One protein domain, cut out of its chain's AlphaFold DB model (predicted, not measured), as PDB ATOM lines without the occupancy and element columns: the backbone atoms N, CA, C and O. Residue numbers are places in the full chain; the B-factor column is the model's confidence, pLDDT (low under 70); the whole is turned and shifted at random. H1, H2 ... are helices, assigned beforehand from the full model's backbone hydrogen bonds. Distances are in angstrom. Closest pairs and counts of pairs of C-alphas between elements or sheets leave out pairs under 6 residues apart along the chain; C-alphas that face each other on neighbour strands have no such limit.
ATOM      1  N   LYS A 212     106.234 -21.475   7.604       95.25
ATOM      2  CA  LYS A 212     106.002 -20.041   7.817       95.25
ATOM      3  C   LYS A 212     104.523 -19.717   8.041       95.25
ATOM      4  O   LYS A 212     104.212 -19.042   9.012       95.25
ATOM      5  N   THR A 213     103.623 -20.231   7.200       94.31
ATOM      6  CA  THR A 213     102.175 -20.039   7.389       94.31
ATOM      7  C   THR A 213     101.715 -20.582   8.741       94.31
ATOM      8  O   THR A 213     100.995 -19.900   9.461       94.31
ATOM      9  N   MET A 214     102.182 -21.773   9.124       94.12
ATOM     10  CA  MET A 214     101.857 -22.371  10.419       94.12
ATOM     11  C   MET A 214     102.379 -21.523  11.590       94.12
ATOM     12  O   MET A 214     101.660 -21.336  12.567       94.12
ATOM     13  N   TYR A 215     103.590 -20.962  11.492       94.50
ATOM     14  CA  TYR A 215     104.123 -20.030  12.492       94.50
ATOM     15  C   TYR A 215     103.286 -18.753  12.599       94.50
ATOM     16  O   TYR A 215     102.988 -18.326  13.713       94.50
ATOM     17  N   ASP A 216     102.887 -18.165  11.470       89.38
ATOM     18  CA  ASP A 216     102.049 -16.963  11.448       89.38
ATOM     19  C   ASP A 216     100.682 -17.241  12.108       89.38
ATOM     20  O   ASP A 216     100.224 -16.467  12.950       89.38
ATOM     21  N   GLU A 217     100.058 -18.385  11.806       88.56
ATOM     22  CA  GLU A 217      98.805 -18.826  12.437       88.56
ATOM     23  C   GLU A 217      98.968 -19.089  13.941       88.56
ATOM     24  O   GLU A 217      98.152 -18.639  14.751       88.56
ATOM     25  N   MET A 218     100.043 -19.775  14.346       91.56
ATOM     26  CA  MET A 218     100.351 -20.016  15.757       91.56
ATOM     27  C   MET A 218     100.578 -18.708  16.521       91.56
ATOM     28  O   MET A 218     100.102 -18.576  17.649       91.56
ATOM     29  N   MET A 219     101.252 -17.729  15.911       90.94
ATOM     30  CA  MET A 219     101.485 -16.414  16.508       90.94
ATOM     31  C   MET A 219     100.169 -15.661  16.730       90.94
ATOM     32  O   MET A 219      99.940 -15.126  17.815       90.94
ATOM     33  N   VAL A 220      99.266 -15.665  15.743       87.12
ATOM     34  CA  VAL A 220      97.932 -15.055  15.879       87.12
ATOM     35  C   VAL A 220      97.135 -15.725  16.998       87.12
ATOM     36  O   VAL A 220      96.542 -15.034  17.831       87.12
ATOM     37  N   ASN A 221      97.151 -17.059  17.065       86.12
ATOM     38  CA  ASN A 221      96.479 -17.806  18.128       86.12
ATOM     39  C   ASN A 221      97.060 -17.471  19.509       86.12
ATOM     40  O   ASN A 221      96.303 -17.216  20.445       86.12
ATOM     41  N   TYR A 222      98.388 -17.401  19.630       92.12
ATOM     42  CA  TYR A 222      99.068 -17.029  20.871       92.12
ATOM     43  C   TYR A 222      98.680 -15.623  21.348       92.12
ATOM     44  O   TYR A 222      98.256 -15.456  22.493       92.12
ATOM     45  N   ILE A 223      98.752 -14.622  20.463       86.56
ATOM     46  CA  ILE A 223      98.362 -13.239  20.777       86.56
ATOM     47  C   ILE A 223      96.882 -13.170  21.176       86.56
ATOM     48  O   ILE A 223      96.528 -12.464  22.118       86.56
ATOM     49  N   THR A 224      96.019 -13.933  20.503       84.94
ATOM     50  CA  THR A 224      94.585 -13.993  20.822       84.94
ATOM     51  C   THR A 224      94.348 -14.551  22.225       84.94
ATOM     52  O   THR A 224      93.612 -13.947  23.004       84.94
ATOM     53  N   ILE A 225      94.996 -15.666  22.575       86.56
ATOM     54  CA  ILE A 225      94.910 -16.263  23.915       86.56
ATOM     55  C   ILE A 225      95.399 -15.267  24.976       86.56
ATOM     56  O   ILE A 225      94.720 -15.062  25.983       86.56
ATOM     57  N   LEU A 226      96.528 -14.591  24.730       88.19
ATOM     58  CA  LEU A 226      97.066 -13.571  25.635       88.19
ATOM     59  C   LEU A 226      96.093 -12.394  25.803       88.19
ATOM     60  O   LEU A 226      95.862 -11.944  26.923       88.19
ATOM     61  N   GLY A 227      95.460 -11.942  24.718       82.88
ATOM     62  CA  GLY A 227      94.432 -10.900  24.747       82.88
ATOM     63  C   GLY A 227      93.192 -11.292  25.559       82.88
ATOM     64  O   GLY A 227      92.681 -10.477  26.330       82.88
ATOM     65  N   ILE A 228      92.731 -12.544  25.445       82.88
ATOM     66  CA  ILE A 228      91.619 -13.071  26.255       82.88
ATOM     67  C   ILE A 228      92.000 -13.062  27.739       82.88
ATOM     68  O   ILE A 228      91.247 -12.530  28.555       82.88
ATOM     69  N   PHE A 229      93.183 -13.572  28.099       86.19
ATOM     70  CA  PHE A 229      93.645 -13.556  29.489       86.19
ATOM     71  C   PHE A 229      93.794 -12.134  30.041       86.19
ATOM     72  O   PHE A 229      93.326 -11.860  31.145       86.19
ATOM     73  N   ALA A 230      94.369 -11.210  29.269       85.88
ATOM     74  CA  ALA A 230      94.480  -9.807  29.661       85.88
ATOM     75  C   ALA A 230      93.100  -9.168  29.893       85.88
ATOM     76  O   ALA A 230      92.903  -8.476  30.890       85.88
ATOM     77  N   SER A 231      92.124  -9.451  29.024       80.75
ATOM     78  CA  SER A 231      90.746  -8.960  29.167       80.75
ATOM     79  C   SER A 231      90.085  -9.477  30.443       80.75
ATOM     80  O   SER A 231      89.445  -8.705  31.157       80.75
ATOM     81  N   ILE A 232      90.265 -10.764  30.762       82.94
ATOM     82  CA  ILE A 232      89.750 -11.371  31.998       82.94
ATOM     83  C   ILE A 232      90.385 -10.697  33.221       82.94
ATOM     84  O   ILE A 232      89.663 -10.260  34.112       82.94
ATOM     85  N   ILE A 233      91.713 -10.547  33.243       87.50
ATOM     86  CA  ILE A 233      92.461  -9.903  34.338       87.50
ATOM     87  C   ILE A 233      91.985  -8.460  34.549       87.50
ATOM     88  O   ILE A 233      91.647  -8.087  35.671       87.50
ATOM     89  N   ILE A 234      91.904  -7.660  33.482       82.88
ATOM     90  CA  ILE A 234      91.428  -6.268  33.545       82.88
ATOM     91  C   ILE A 234      89.981  -6.211  34.037       82.88
ATOM     92  O   ILE A 234      89.656  -5.358  34.860       82.88
ATOM     93  N   THR A 235      89.117  -7.122  33.583       79.19
ATOM     94  CA  THR A 235      87.712  -7.155  34.010       79.19
ATOM     95  C   THR A 235      87.588  -7.496  35.490       79.19
ATOM     96  O   THR A 235      86.856  -6.825  36.211       79.19
ATOM     97  N   VAL A 236      88.322  -8.507  35.962       86.50
ATOM     98  CA  VAL A 236      88.282  -8.957  37.358       86.50
ATOM     99  C   VAL A 236      88.878  -7.899  38.285       86.50
ATOM    100  O   VAL A 236      88.201  -7.443  39.202       86.50
ATOM    101  N   PHE A 237      90.112  -7.449  38.041       85.94
ATOM    102  CA  PHE A 237      90.759  -6.467  38.918       85.94
ATOM    103  C   PHE A 237      90.151  -5.072  38.786       85.94
ATOM    104  O   PHE A 237      89.969  -4.381  39.788       85.94
ATOM    105  N   GLY A 238      89.789  -4.662  37.569       81.75
ATOM    106  CA  GLY A 238      89.073  -3.412  37.330       81.75
ATOM    107  C   GLY A 238      87.690  -3.416  37.981       81.75
ATOM    108  O   GLY A 238      87.341  -2.457  38.666       81.75
ATOM    109  N   GLY A 239      86.942  -4.516  37.852       79.88
ATOM    110  CA  GLY A 239      85.623  -4.686  38.463       79.88
ATOM    111  C   GLY A 239      85.663  -4.690  39.992       79.88
ATOM    112  O   GLY A 239      84.846  -4.019  40.623       79.88
ATOM    113  N   ILE A 240      86.640  -5.371  40.606       86.81
ATOM    114  CA  ILE A 240      86.826  -5.370  42.068       86.81
ATOM    115  C   ILE A 240      87.140  -3.957  42.569       86.81
ATOM    116  O   ILE A 240      86.511  -3.488  43.516       86.81
ATOM    117  N   ASN A 241      88.069  -3.247  41.918       84.75
ATOM    118  CA  ASN A 241      88.432  -1.885  42.316       84.75
ATOM    119  C   ASN A 241      87.254  -0.912  42.188       84.75
ATOM    120  O   ASN A 241      87.034  -0.095  43.084       84.75
ATOM    121  N   LEU A 242      86.466  -1.030  41.118       79.38
ATOM    122  CA  LEU A 242      85.272  -0.215  40.909       79.38
ATOM    123  C   LEU A 242      84.173  -0.517  41.938       79.38
ATOM    124  O   LEU A 242      83.560   0.406  42.479       79.38
ATOM    125  N   THR A 243      83.954  -1.794  42.255       80.62
ATOM    126  CA  THR A 243      82.987  -2.214  43.282       80.62
ATOM    127  C   THR A 243      83.408  -1.695  44.656       80.62
ATOM    128  O   THR A 243      82.594  -1.103  45.360       80.62
ATOM    129  N   ASN A 244      84.694  -1.804  45.005       82.88
ATOM    130  CA  ASN A 244      85.235  -1.279  46.261       82.88
ATOM    131  C   ASN A 244      85.082   0.245  46.373       82.88
ATOM    132  O   ASN A 244      84.727   0.748  47.436       82.88
ATOM    133  N   ALA A 245      85.339   0.988  45.292       80.00
ATOM    134  CA  ALA A 245      85.131   2.436  45.265       80.00
ATOM    135  C   ALA A 245      83.647   2.801  45.442       80.00
ATOM    136  O   ALA A 245      83.318   3.716  46.189       80.00
ATOM    137  N   THR A 246      82.758   2.040  44.805       74.00
ATOM    138  CA  THR A 246      81.304   2.225  44.906       74.00
ATOM    139  C   THR A 246      80.793   1.986  46.327       74.00
ATOM    140  O   THR A 246      80.022   2.792  46.839       74.00
ATOM    141  N   VAL A 247      81.251   0.917  46.986       77.62
ATOM    142  CA  VAL A 247      80.883   0.613  48.379       77.62
ATOM    143  C   VAL A 247      81.357   1.720  49.323       77.62
ATOM    144  O   VAL A 247      80.570   2.194  50.135       77.62
ATOM    145  N   LYS A 248      82.594   2.209  49.165       78.12
ATOM    146  CA  LYS A 248      83.122   3.317  49.982       78.12
ATOM    147  C   LYS A 248      82.333   4.616  49.820       78.12
ATOM    148  O   LYS A 248      82.157   5.340  50.792       78.12
ATOM    149  N   LEU A 249      81.856   4.912  48.610       72.88
ATOM    150  CA  LEU A 249      80.998   6.074  48.372       72.88
ATOM    151  C   LEU A 249      79.632   5.915  49.060       72.88
ATOM    152  O   LEU A 249      79.166   6.879  49.665       72.88
ATOM    153  N   LEU A 250      79.052   4.701  49.053       70.56
ATOM    154  CA  LEU A 250      77.786   4.383  49.746       70.56
ATOM    155  C   LEU A 250      77.866   4.634  51.255       70.56
ATOM    156  O   LEU A 250      76.875   5.004  51.875       70.56
ATOM    157  N   GLU A 251      79.034   4.393  51.847       72.88
ATOM    158  CA  GLU A 251      79.263   4.568  53.282       72.88
ATOM    159  C   GLU A 251      79.437   6.043  53.689       72.88
ATOM    160  O   GLU A 251      79.293   6.356  54.868       72.88
ATOM    161  N   SER A 252      79.746   6.951  52.750       67.00
ATOM    162  CA  SER A 252      80.235   8.305  53.066       67.00
ATOM    163  C   SER A 252      79.279   9.474  52.779       67.00
ATOM    164  O   SER A 252      79.379  10.493  53.459       67.00
ATOM    165  N   GLU A 253      78.348   9.364  51.821       59.22
ATOM    166  CA  GLU A 253      77.448  10.465  51.422       59.22
ATOM    167  C   GLU A 253      75.962  10.076  51.535       59.22
ATOM    168  O   GLU A 253      75.530   9.052  51.011       59.22
ATOM    169  N   HIS A 254      75.148  10.923  52.184       55.94
ATOM    170  CA  HIS A 254      73.694  10.726  52.330       55.94
ATOM    171  C   HIS A 254      72.867  11.168  51.100       55.94
ATOM    172  O   HIS A 254      71.664  10.905  51.052       55.94
ATOM    173  N   ASP A 255      73.490  11.777  50.082       63.38
ATOM    174  CA  ASP A 255      72.824  12.197  48.841       63.38
ATOM    175  C   ASP A 255      72.908  11.113  47.755       63.38
ATOM    176  O   ASP A 255      73.677  11.167  46.790       63.38
ATOM    177  N   LEU A 256      72.014  10.132  47.899       65.81
ATOM    178  CA  LEU A 256      71.761   9.025  46.965       65.81
ATOM    179  C   LEU A 256      71.765   9.445  45.469       65.81
ATOM    180  O   LEU A 256      72.340   8.721  44.651       65.81
ATOM    181  N   PRO A 257      71.194  10.603  45.061       69.75
ATOM    182  CA  PRO A 257      71.182  11.012  43.654       69.75
ATOM    183  C   PRO A 257      72.562  11.363  43.071       69.75
ATOM    184  O   PRO A 257      72.821  11.057  41.905       69.75
ATOM    185  N   MET A 258      73.451  11.987  43.853       67.69
ATOM    186  CA  MET A 258      74.789  12.387  43.390       67.69
ATOM    187  C   MET A 258      75.714  11.171  43.273       67.69
ATOM    188  O   MET A 258      76.447  11.025  42.293       67.69
ATOM    189  N   MET A 259      75.573  10.227  44.200       68.44
ATOM    190  CA  MET A 259      76.274   8.950  44.169       68.44
ATOM    191  C   MET A 259      75.920   8.113  42.925       68.44
ATOM    192  O   MET A 259      76.809   7.622  42.224       68.44
ATOM    193  N   VAL A 260      74.626   7.981  42.604       72.19
ATOM    194  CA  VAL A 260      74.160   7.241  41.413       72.19
ATOM    195  C   VAL A 260      74.709   7.860  40.125       72.19
ATOM    196  O   VAL A 260      75.058   7.132  39.191       72.19
ATOM    197  N   PHE A 261      74.842   9.186  40.078       71.38
ATOM    198  CA  PHE A 261      75.440   9.887  38.944       71.38
ATOM    199  C   PHE A 261      76.933   9.548  38.773       71.38
ATOM    200  O   PHE A 261      77.350   9.168  37.675       71.38
ATOM    201  N   VAL A 262      77.725   9.598  39.852       72.94
ATOM    202  CA  VAL A 262      79.168   9.288  39.819       72.94
ATOM    203  C   VAL A 262      79.426   7.832  39.414       72.94
ATOM    204  O   VAL A 262      80.287   7.563  38.574       72.94
ATOM    205  N   ILE A 263      78.643   6.885  39.938       73.06
ATOM    206  CA  ILE A 263      78.769   5.460  39.589       73.06
ATOM    207  C   ILE A 263      78.389   5.213  38.132       73.06
ATOM    208  O   ILE A 263      79.076   4.467  37.437       73.06
ATOM    209  N   SER A 264      77.332   5.860  37.638       72.88
ATOM    210  CA  SER A 264      76.912   5.729  36.238       72.88
ATOM    211  C   SER A 264      77.992   6.235  35.276       72.88
ATOM    212  O   SER A 264      78.260   5.597  34.256       72.88
ATOM    213  N   PHE A 265      78.659   7.339  35.625       72.19
ATOM    214  CA  PHE A 265      79.784   7.871  34.855       72.19
ATOM    215  C   PHE A 265      80.996   6.923  34.873       72.19
ATOM    216  O   PHE A 265      81.566   6.626  33.820       72.19
ATOM    217  N   LEU A 266      81.352   6.376  36.042       73.81
ATOM    218  CA  LEU A 266      82.441   5.400  36.174       73.81
ATOM    219  C   LEU A 266      82.167   4.096  35.409       73.81
ATOM    220  O   LEU A 266      83.063   3.582  34.736       73.81
ATOM    221  N   MET A 267      80.933   3.586  35.451       74.12
ATOM    222  CA  MET A 267      80.531   2.389  34.706       74.12
ATOM    223  C   MET A 267      80.633   2.598  33.194       74.12
ATOM    224  O   MET A 267      81.100   1.706  32.487       74.12
ATOM    225  N   ILE A 268      80.275   3.784  32.689       74.19
ATOM    226  CA  ILE A 268      80.470   4.128  31.274       74.19
ATOM    227  C   ILE A 268      81.946   4.186  30.890       74.19
ATOM    228  O   ILE A 268      82.315   3.680  29.828       74.19
ATOM    229  N   GLY A 269      82.791   4.772  31.741       73.50
ATOM    230  CA  GLY A 269      84.234   4.819  31.506       73.50
ATOM    231  C   GLY A 269      84.820   3.411  31.395       73.50
ATOM    232  O   GLY A 269      85.555   3.108  30.454       73.50
ATOM    233  N   PHE A 270      84.413   2.518  32.297       74.19
ATOM    234  CA  PHE A 270      84.839   1.121  32.294       74.19
ATOM    235  C   PHE A 270      84.342   0.343  31.063       74.19
ATOM    236  O   PHE A 270      85.132  -0.327  30.393       74.19
ATOM    237  N   LEU A 271      83.060   0.483  30.704       73.38
ATOM    238  CA  LEU A 271      82.481  -0.119  29.496       73.38
ATOM    239  C   LEU A 271      83.175   0.372  28.217       73.38
ATOM    240  O   LEU A 271      83.431  -0.421  27.312       73.38
ATOM    241  N   SER A 272      83.537   1.655  28.155       73.12
ATOM    242  CA  SER A 272      84.239   2.243  27.007       73.12
ATOM    243  C   SER A 272      85.629   1.631  26.815       73.12
ATOM    244  O   SER A 272      85.993   1.266  25.696       73.12
ATOM    245  N   ILE A 273      86.388   1.448  27.902       73.50
ATOM    246  CA  ILE A 273      87.712   0.808  27.861       73.50
ATOM    247  C   ILE A 273      87.591  -0.661  27.432       73.50
ATOM    248  O   ILE A 273      88.357  -1.112  26.577       73.50
ATOM    249  N   LEU A 274      86.601  -1.396  27.952       73.38
ATOM    250  CA  LEU A 274      86.347  -2.786  27.554       73.38
ATOM    251  C   LEU A 274      86.014  -2.919  26.063       73.38
ATOM    252  O   LEU A 274      86.564  -3.789  25.387       73.38
ATOM    253  N   ILE A 275      85.164  -2.041  25.523       74.75
ATOM    254  CA  ILE A 275      84.791  -2.053  24.100       74.75
ATOM    255  C   ILE A 275      86.009  -1.779  23.210       74.75
ATOM    256  O   ILE A 275      86.183  -2.458  22.193       74.75
ATOM    257  N   VAL A 276      86.876  -0.832  23.583       73.81
ATOM    258  CA  VAL A 276      88.116  -0.539  22.841       73.81
ATOM    259  C   VAL A 276      89.054  -1.748  22.843       73.81
ATOM    260  O   VAL A 276      89.585  -2.112  21.793       73.81
ATOM    261  N   LEU A 277      89.208  -2.420  23.984       73.44
ATOM    262  CA  LEU A 277      90.126  -3.548  24.140       73.44
ATOM    263  C   LEU A 277      89.646  -4.796  23.379       73.44
ATOM    264  O   LEU A 277      90.418  -5.404  22.637       73.44
ATOM    265  N   VAL A 278      88.351  -5.119  23.455       72.31
ATOM    266  CA  VAL A 278      87.737  -6.206  22.667       72.31
ATOM    267  C   VAL A 278      87.787  -5.899  21.169       72.31
ATOM    268  O   VAL A 278      88.063  -6.783  20.357       72.31
ATOM    269  N   THR A 279      87.575  -4.638  20.785       71.38
ATOM    270  CA  THR A 279      87.689  -4.204  19.387       71.38
ATOM    271  C   THR A 279      89.113  -4.360  18.859       71.38
ATOM    272  O   THR A 279      89.297  -4.812  17.729       71.38
ATOM    273  N   TRP A 280      90.117  -4.016  19.666       72.50
ATOM    274  CA  TRP A 280      91.522  -4.183  19.312       72.50
ATOM    275  C   TRP A 280      91.898  -5.666  19.167       72.50
ATOM    276  O   TRP A 280      92.473  -6.049  18.150       72.50
ATOM    277  N   ILE A 281      91.466  -6.526  20.099       69.94
ATOM    278  CA  ILE A 281      91.660  -7.986  20.010       69.94
ATOM    279  C   ILE A 281      90.995  -8.560  18.751       69.94
ATOM    280  O   ILE A 281      91.600  -9.352  18.031       69.94
ATOM    281  N   SER A 282      89.767  -8.133  18.438       69.38
ATOM    282  CA  SER A 282      89.065  -8.569  17.225       69.38
ATOM    283  C   SER A 282      89.783  -8.122  15.942       69.38
ATOM    284  O   SER A 282      89.871  -8.881  14.975       69.38
ATOM    285  N   SER A 283      90.371  -6.919  15.950       68.06
ATOM    286  CA  SER A 283      91.167  -6.395  14.834       68.06
ATOM    287  C   SER A 283      92.419  -7.227  14.548       68.06
ATOM    288  O   SER A 283      92.835  -7.316  13.394       68.06
ATOM    289  N   LEU A 284      93.016  -7.859  15.564       67.25
ATOM    290  CA  LEU A 284      94.190  -8.723  15.391       67.25
ATOM    291  C   LEU A 284      93.850 -10.052  14.703       67.25
ATOM    292  O   LEU A 284      94.713 -10.648  14.064       67.25
ATOM    293  N   ARG A 285      92.584 -10.493  14.758       66.31
ATOM    294  CA  ARG A 285      92.144 -11.756  14.144       66.31
ATOM    295  C   ARG A 285      91.905 -11.662  12.633       66.31
ATOM    296  O   ARG A 285      91.538 -12.660  12.026       66.31
ATOM    297  N   LYS A 286      92.066 -10.481  12.013       60.53
ATOM    298  CA  LYS A 286      91.885 -10.212  10.563       60.53
ATOM    299  C   LYS A 286      90.521 -10.633   9.971       60.53
ATOM    300  O   LYS A 286      90.323 -10.530   8.766       60.53
ATOM    301  N   GLN A 287      89.574 -11.083  10.800       51.09
ATOM    302  CA  GLN A 287      88.353 -11.782  10.382       51.09
ATOM    303  C   GLN A 287      87.058 -11.040  10.750       51.09
ATOM    304  O   GLN A 287      85.991 -11.644  10.788       51.09
ATOM    305  N   SER A 288      87.102  -9.734  11.016       49.44
ATOM    306  CA  SER A 288      85.867  -8.948  10.988       49.44
ATOM    307  C   SER A 288      86.129  -7.484  10.645       49.44
ATOM    308  O   SER A 288      86.573  -6.694  11.477       49.44
ATOM    309  N   GLU A 289      85.784  -7.098   9.417       46.22
ATOM    310  CA  GLU A 289      85.388  -5.722   9.120       46.22
ATOM    311  C   GLU A 289      84.029  -5.462   9.785       46.22
ATOM    312  O   GLU A 289      82.985  -5.374   9.149       46.22
ATOM    313  N   TYR A 290      84.018  -5.379  11.115       53.97
ATOM    314  CA  TYR A 290      82.880  -4.794  11.809       53.97
ATOM    315  C   TYR A 290      82.897  -3.296  11.502       53.97
ATOM    316  O   TYR A 290      83.814  -2.589  11.936       53.97
ATOM    317  N   SER A 291      81.913  -2.842  10.716       54.97
ATOM    318  CA  SER A 291      81.789  -1.457  10.257       54.97
ATOM    319  C   SER A 291      82.014  -0.485  11.413       54.97
ATOM    320  O   SER A 291      81.313  -0.522  12.428       54.97
ATOM    321  N   SER A 292      83.015   0.386  11.244       58.59
ATOM    322  CA  SER A 292      83.391   1.454  12.177       58.59
ATOM    323  C   SER A 292      82.170   2.236  12.688       58.59
ATOM    324  O   SER A 292      82.124   2.624  13.851       58.59
ATOM    325  N   ALA A 293      81.126   2.363  11.862       60.28
ATOM    326  CA  ALA A 293      79.883   3.041  12.206       60.28
ATOM    327  C   ALA A 293      79.172   2.446  13.436       60.28
ATOM    328  O   ALA A 293      78.734   3.199  14.298       60.28
ATOM    329  N   VAL A 294      79.099   1.117  13.574       64.62
ATOM    330  CA  VAL A 294      78.388   0.479  14.701       64.62
ATOM    331  C   VAL A 294      79.111   0.747  16.028       64.62
ATOM    332  O   VAL A 294      78.471   0.954  17.056       64.62
ATOM    333  N   LYS A 295      80.449   0.830  15.996       68.31
ATOM    334  CA  LYS A 295      81.285   1.121  17.172       68.31
ATOM    335  C   LYS A 295      81.017   2.525  17.713       68.31
ATOM    336  O   LYS A 295      80.810   2.693  18.913       68.31
ATOM    337  N   TRP A 296      80.961   3.513  16.822       66.44
ATOM    338  CA  TRP A 296      80.676   4.901  17.186       66.44
ATOM    339  C   TRP A 296      79.209   5.127  17.563       66.44
ATOM    340  O   TRP A 296      78.937   5.937  18.445       66.44
ATOM    341  N   TRP A 297      78.272   4.376  16.976       72.81
ATOM    342  CA  TRP A 297      76.857   4.427  17.360       72.81
ATOM    343  C   TRP A 297      76.599   3.891  18.771       72.81
ATOM    344  O   TRP A 297      75.838   4.501  19.517       72.81
ATOM    345  N   ILE A 298      77.257   2.798  19.171       68.06
ATOM    346  CA  ILE A 298      77.113   2.246  20.528       68.06
ATOM    347  C   ILE A 298      77.729   3.196  21.567       68.06
ATOM    348  O   ILE A 298      77.083   3.512  22.565       68.06
ATOM    349  N   LEU A 299      78.937   3.712  21.313       64.50
ATOM    350  CA  LEU A 299      79.610   4.668  22.205       64.50
ATOM    351  C   LEU A 299      78.853   6.001  22.311       64.50
ATOM    352  O   LEU A 299      78.630   6.504  23.412       64.50
ATOM    353  N   GLY A 300      78.410   6.545  21.176       69.69
ATOM    354  CA  GLY A 300      77.642   7.788  21.124       69.69
ATOM    355  C   GLY A 300      76.263   7.656  21.769       69.69
ATOM    356  O   GLY A 300      75.860   8.534  22.528       69.69
ATOM    357  N   GLY A 301      75.564   6.540  21.535       72.50
ATOM    358  CA  GLY A 301      74.240   6.280  22.103       72.50
ATOM    359  C   GLY A 301      74.249   6.169  23.629       72.50
ATOM    360  O   GLY A 301      73.424   6.796  24.297       72.50
ATOM    361  N   PHE A 302      75.218   5.444  24.200       67.50
ATOM    362  CA  PHE A 302      75.354   5.322  25.658       67.50
ATOM    363  C   PHE A 302      75.770   6.642  26.330       67.50
ATOM    364  O   PHE A 302      75.271   6.971  27.410       67.50
ATOM    365  N   GLY A 303      76.635   7.433  25.685       68.50
ATOM    366  CA  GLY A 303      77.019   8.759  26.181       68.50
ATOM    367  C   GLY A 303      75.852   9.752  26.184       68.50
ATOM    368  O   GLY A 303      75.642  10.465  27.164       68.50
ATOM    369  N   LEU A 304      75.031   9.754  25.129       72.38
ATOM    370  CA  LEU A 304      73.847  10.614  25.060       72.38
ATOM    371  C   LEU A 304      72.832  10.241  26.150       72.38
ATOM    372  O   LEU A 304      72.317  11.113  26.848       72.38
ATOM    373  N   PHE A 305      72.581   8.941  26.337       72.62
ATOM    374  CA  PHE A 305      71.631   8.440  27.330       72.62
ATOM    375  C   PHE A 305      72.004   8.845  28.764       72.62
ATOM    376  O   PHE A 305      71.134   9.229  29.547       72.62
ATOM    377  N   THR A 306      73.291   8.830  29.112       66.75
ATOM    378  CA  THR A 306      73.732   9.232  30.458       66.75
ATOM    379  C   THR A 306      73.716  10.734  30.684       66.75
ATOM    380  O   THR A 306      73.353  11.160  31.779       66.75
ATOM    381  N   LEU A 307      73.991  11.542  29.658       71.06
ATOM    382  CA  LEU A 307      73.786  12.990  29.733       71.06
ATOM    383  C   LEU A 307      72.306  13.343  29.938       71.06
ATOM    384  O   LEU A 307      71.990  14.167  30.796       71.06
ATOM    385  N   PHE A 308      71.393  12.681  29.220       73.06
ATOM    386  CA  PHE A 308      69.952  12.872  29.413       73.06
ATOM    387  C   PHE A 308      69.481  12.412  30.798       73.06
ATOM    388  O   PHE A 308      68.701  13.117  31.437       73.06
ATOM    389  N   SER A 309      69.992  11.284  31.299       69.81
ATOM    390  CA  SER A 309      69.698  10.801  32.655       69.81
ATOM    391  C   SER A 309      70.192  11.774  33.739       69.81
ATOM    392  O   SER A 309      69.450  12.111  34.663       69.81
ATOM    393  N   GLY A 310      71.409  12.310  33.589       65.75
ATOM    394  CA  GLY A 310      71.981  13.300  34.509       65.75
ATOM    395  C   GLY A 310      71.222  14.630  34.514       65.75
ATOM    396  O   GLY A 310      70.924  15.168  35.579       65.75
ATOM    397  N   LEU A 311      70.840  15.138  33.336       72.31
ATOM    398  CA  LEU A 311      70.017  16.347  33.214       72.31
ATOM    399  C   LEU A 311      68.616  16.155  33.813       72.31
ATOM    400  O   LEU A 311      68.115  17.052  34.490       72.31
ATOM    401  N   TYR A 312      68.004  14.985  33.610       71.19
ATOM    402  CA  TYR A 312      66.698  14.648  34.179       71.19
ATOM    403  C   TYR A 312      66.729  14.597  35.714       71.19
ATOM    404  O   TYR A 312      65.858  15.169  36.374       71.19
ATOM    405  N   LEU A 313      67.759  13.972  36.295       68.12
ATOM    406  CA  LEU A 313      67.953  13.935  37.747       68.12
ATOM    407  C   LEU A 313      68.213  15.336  38.322       68.12
ATOM    408  O   LEU A 313      67.583  15.701  39.312       68.12
ATOM    409  N   ASN A 314      69.051  16.149  37.670       65.81
ATOM    410  CA  ASN A 314      69.333  17.524  38.098       65.81
ATOM    411  C   ASN A 314      68.074  18.413  38.068       65.81
ATOM    412  O   ASN A 314      67.791  19.137  39.022       65.81
ATOM    413  N   HIS A 315      67.258  18.311  37.012       68.88
ATOM    414  CA  HIS A 315      65.983  19.029  36.931       68.88
ATOM    415  C   HIS A 315      65.025  18.613  38.057       68.88
ATOM    416  O   HIS A 315      64.405  19.463  38.692       68.88
ATOM    417  N   LYS A 316      64.925  17.311  38.354       64.81
ATOM    418  CA  LYS A 316      64.048  16.807  39.420       64.81
ATOM    419  C   LYS A 316      64.511  17.236  40.818       64.81
ATOM    420  O   LYS A 316      63.665  17.541  41.653       64.81
ATOM    421  N   ILE A 317      65.823  17.299  41.066       61.72
ATOM    422  CA  ILE A 317      66.388  17.795  42.334       61.72
ATOM    423  C   ILE A 317      66.075  19.287  42.510       61.72
ATOM    424  O   ILE A 317      65.585  19.673  43.568       61.72
ATOM    425  N   LYS A 318      66.250  20.100  41.457       58.69
ATOM    426  CA  LYS A 318      65.986  21.549  41.495       58.69
ATOM    427  C   LYS A 318      64.506  21.884  41.734       58.69
ATOM    428  O   LYS A 318      64.183  22.729  42.559       58.69
ATOM    429  N   VAL A 319      63.596  21.154  41.082       57.59
ATOM    430  CA  VAL A 319      62.143  21.307  41.295       57.59
ATOM    431  C   VAL A 319      61.726  20.894  42.715       57.59
ATOM    432  O   VAL A 319      60.805  21.483  43.280       57.59
ATOM    433  N   ASN A 320      62.402  19.915  43.323       52.53
ATOM    434  CA  ASN A 320      62.080  19.470  44.680       52.53
ATOM    435  C   ASN A 320      62.623  20.428  45.762       52.53
ATOM    436  O   ASN A 320      61.956  20.639  46.774       52.53
ATOM    437  N   SER A 321      63.784  21.060  45.539       52.94
ATOM    438  CA  SER A 321      64.321  22.097  46.437       52.94
ATOM    439  C   SER A 321      63.495  23.386  46.417       52.94
ATOM    440  O   SER A 321      63.272  23.982  47.470       52.94
ATOM    441  N   ASP A 322      62.959  23.775  45.256       48.84
ATOM    442  CA  ASP A 322      62.093  24.958  45.141       48.84
ATOM    443  C   ASP A 322      60.725  24.733  45.823       48.84
ATOM    444  O   ASP A 322      60.138  25.660  46.387       48.84
TER     445      ASP A 322
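What this domain is: This is residues 212 to 322 of the 350 residues of an uncharacterized protein of Acinetobacter johnsonii (UniProt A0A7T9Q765). Three long, straight helices stand side by side in one flat row, a zigzag slab a single helix thick, with H2 in the middle between H1 and H3. The chain folds back after H1 and again after H2, and the row is slipped lengthwise, with Lys 212 and Asp 322 at the far ends of its long axis. The printed part has 111 residues with three named helices, in the order H1, H2, H3, and no named strand; the class is all helix. It is only just loose, close to extended, with a radius of gyration of the C-alphas of 19.6 A and spans of 73 by 32 by 8 A.

Where its parts are: Find C-alpha 212 at (106.002, -20.041, 7.817); from there H1, residues 212 to 252, runs 59.3 A to C-alpha 252 at (80.235, 8.305, 53.066). Next look at residues 256 to 284, which are H2, 42.6 A long. H3, residues 292 to 322, runs 45.7 A and ends at C-alpha 322, at (62.093, 24.958, 45.141).

How they stand to each other: H1 and H2 form a helical hairpin over a tight link; they touch, at a shallow tilt of 4 degrees, opposite ways. Look for their closest C-alphas at Gly 227 and Ile 281, 6.2 A apart. H2 and H3 form a second helical hairpin over a short link, at a shallow tilt of 3 degrees, opposite ways. H3 touches H2 with residues 299 to 313 alone, and their closest C-alphas, those of Phe 261 and Gly 310, are 6.6 A apart. H1 and H3 are apart. In H1, H2 and H3 every O i to N i+4 pair is within hydrogen-bond range.

The domain as a whole: The C-alphas of Lys 212 and Asp 322, the two farthest apart, are 73.1 A apart. The printed part has no cut, and neither link is long. Residues 251 to 256 stand free. The mean pLDDT of the printed part is 73.2, with 42 residues under 70, among them residues 252 to 259, 281 to 296 and 313 to 322.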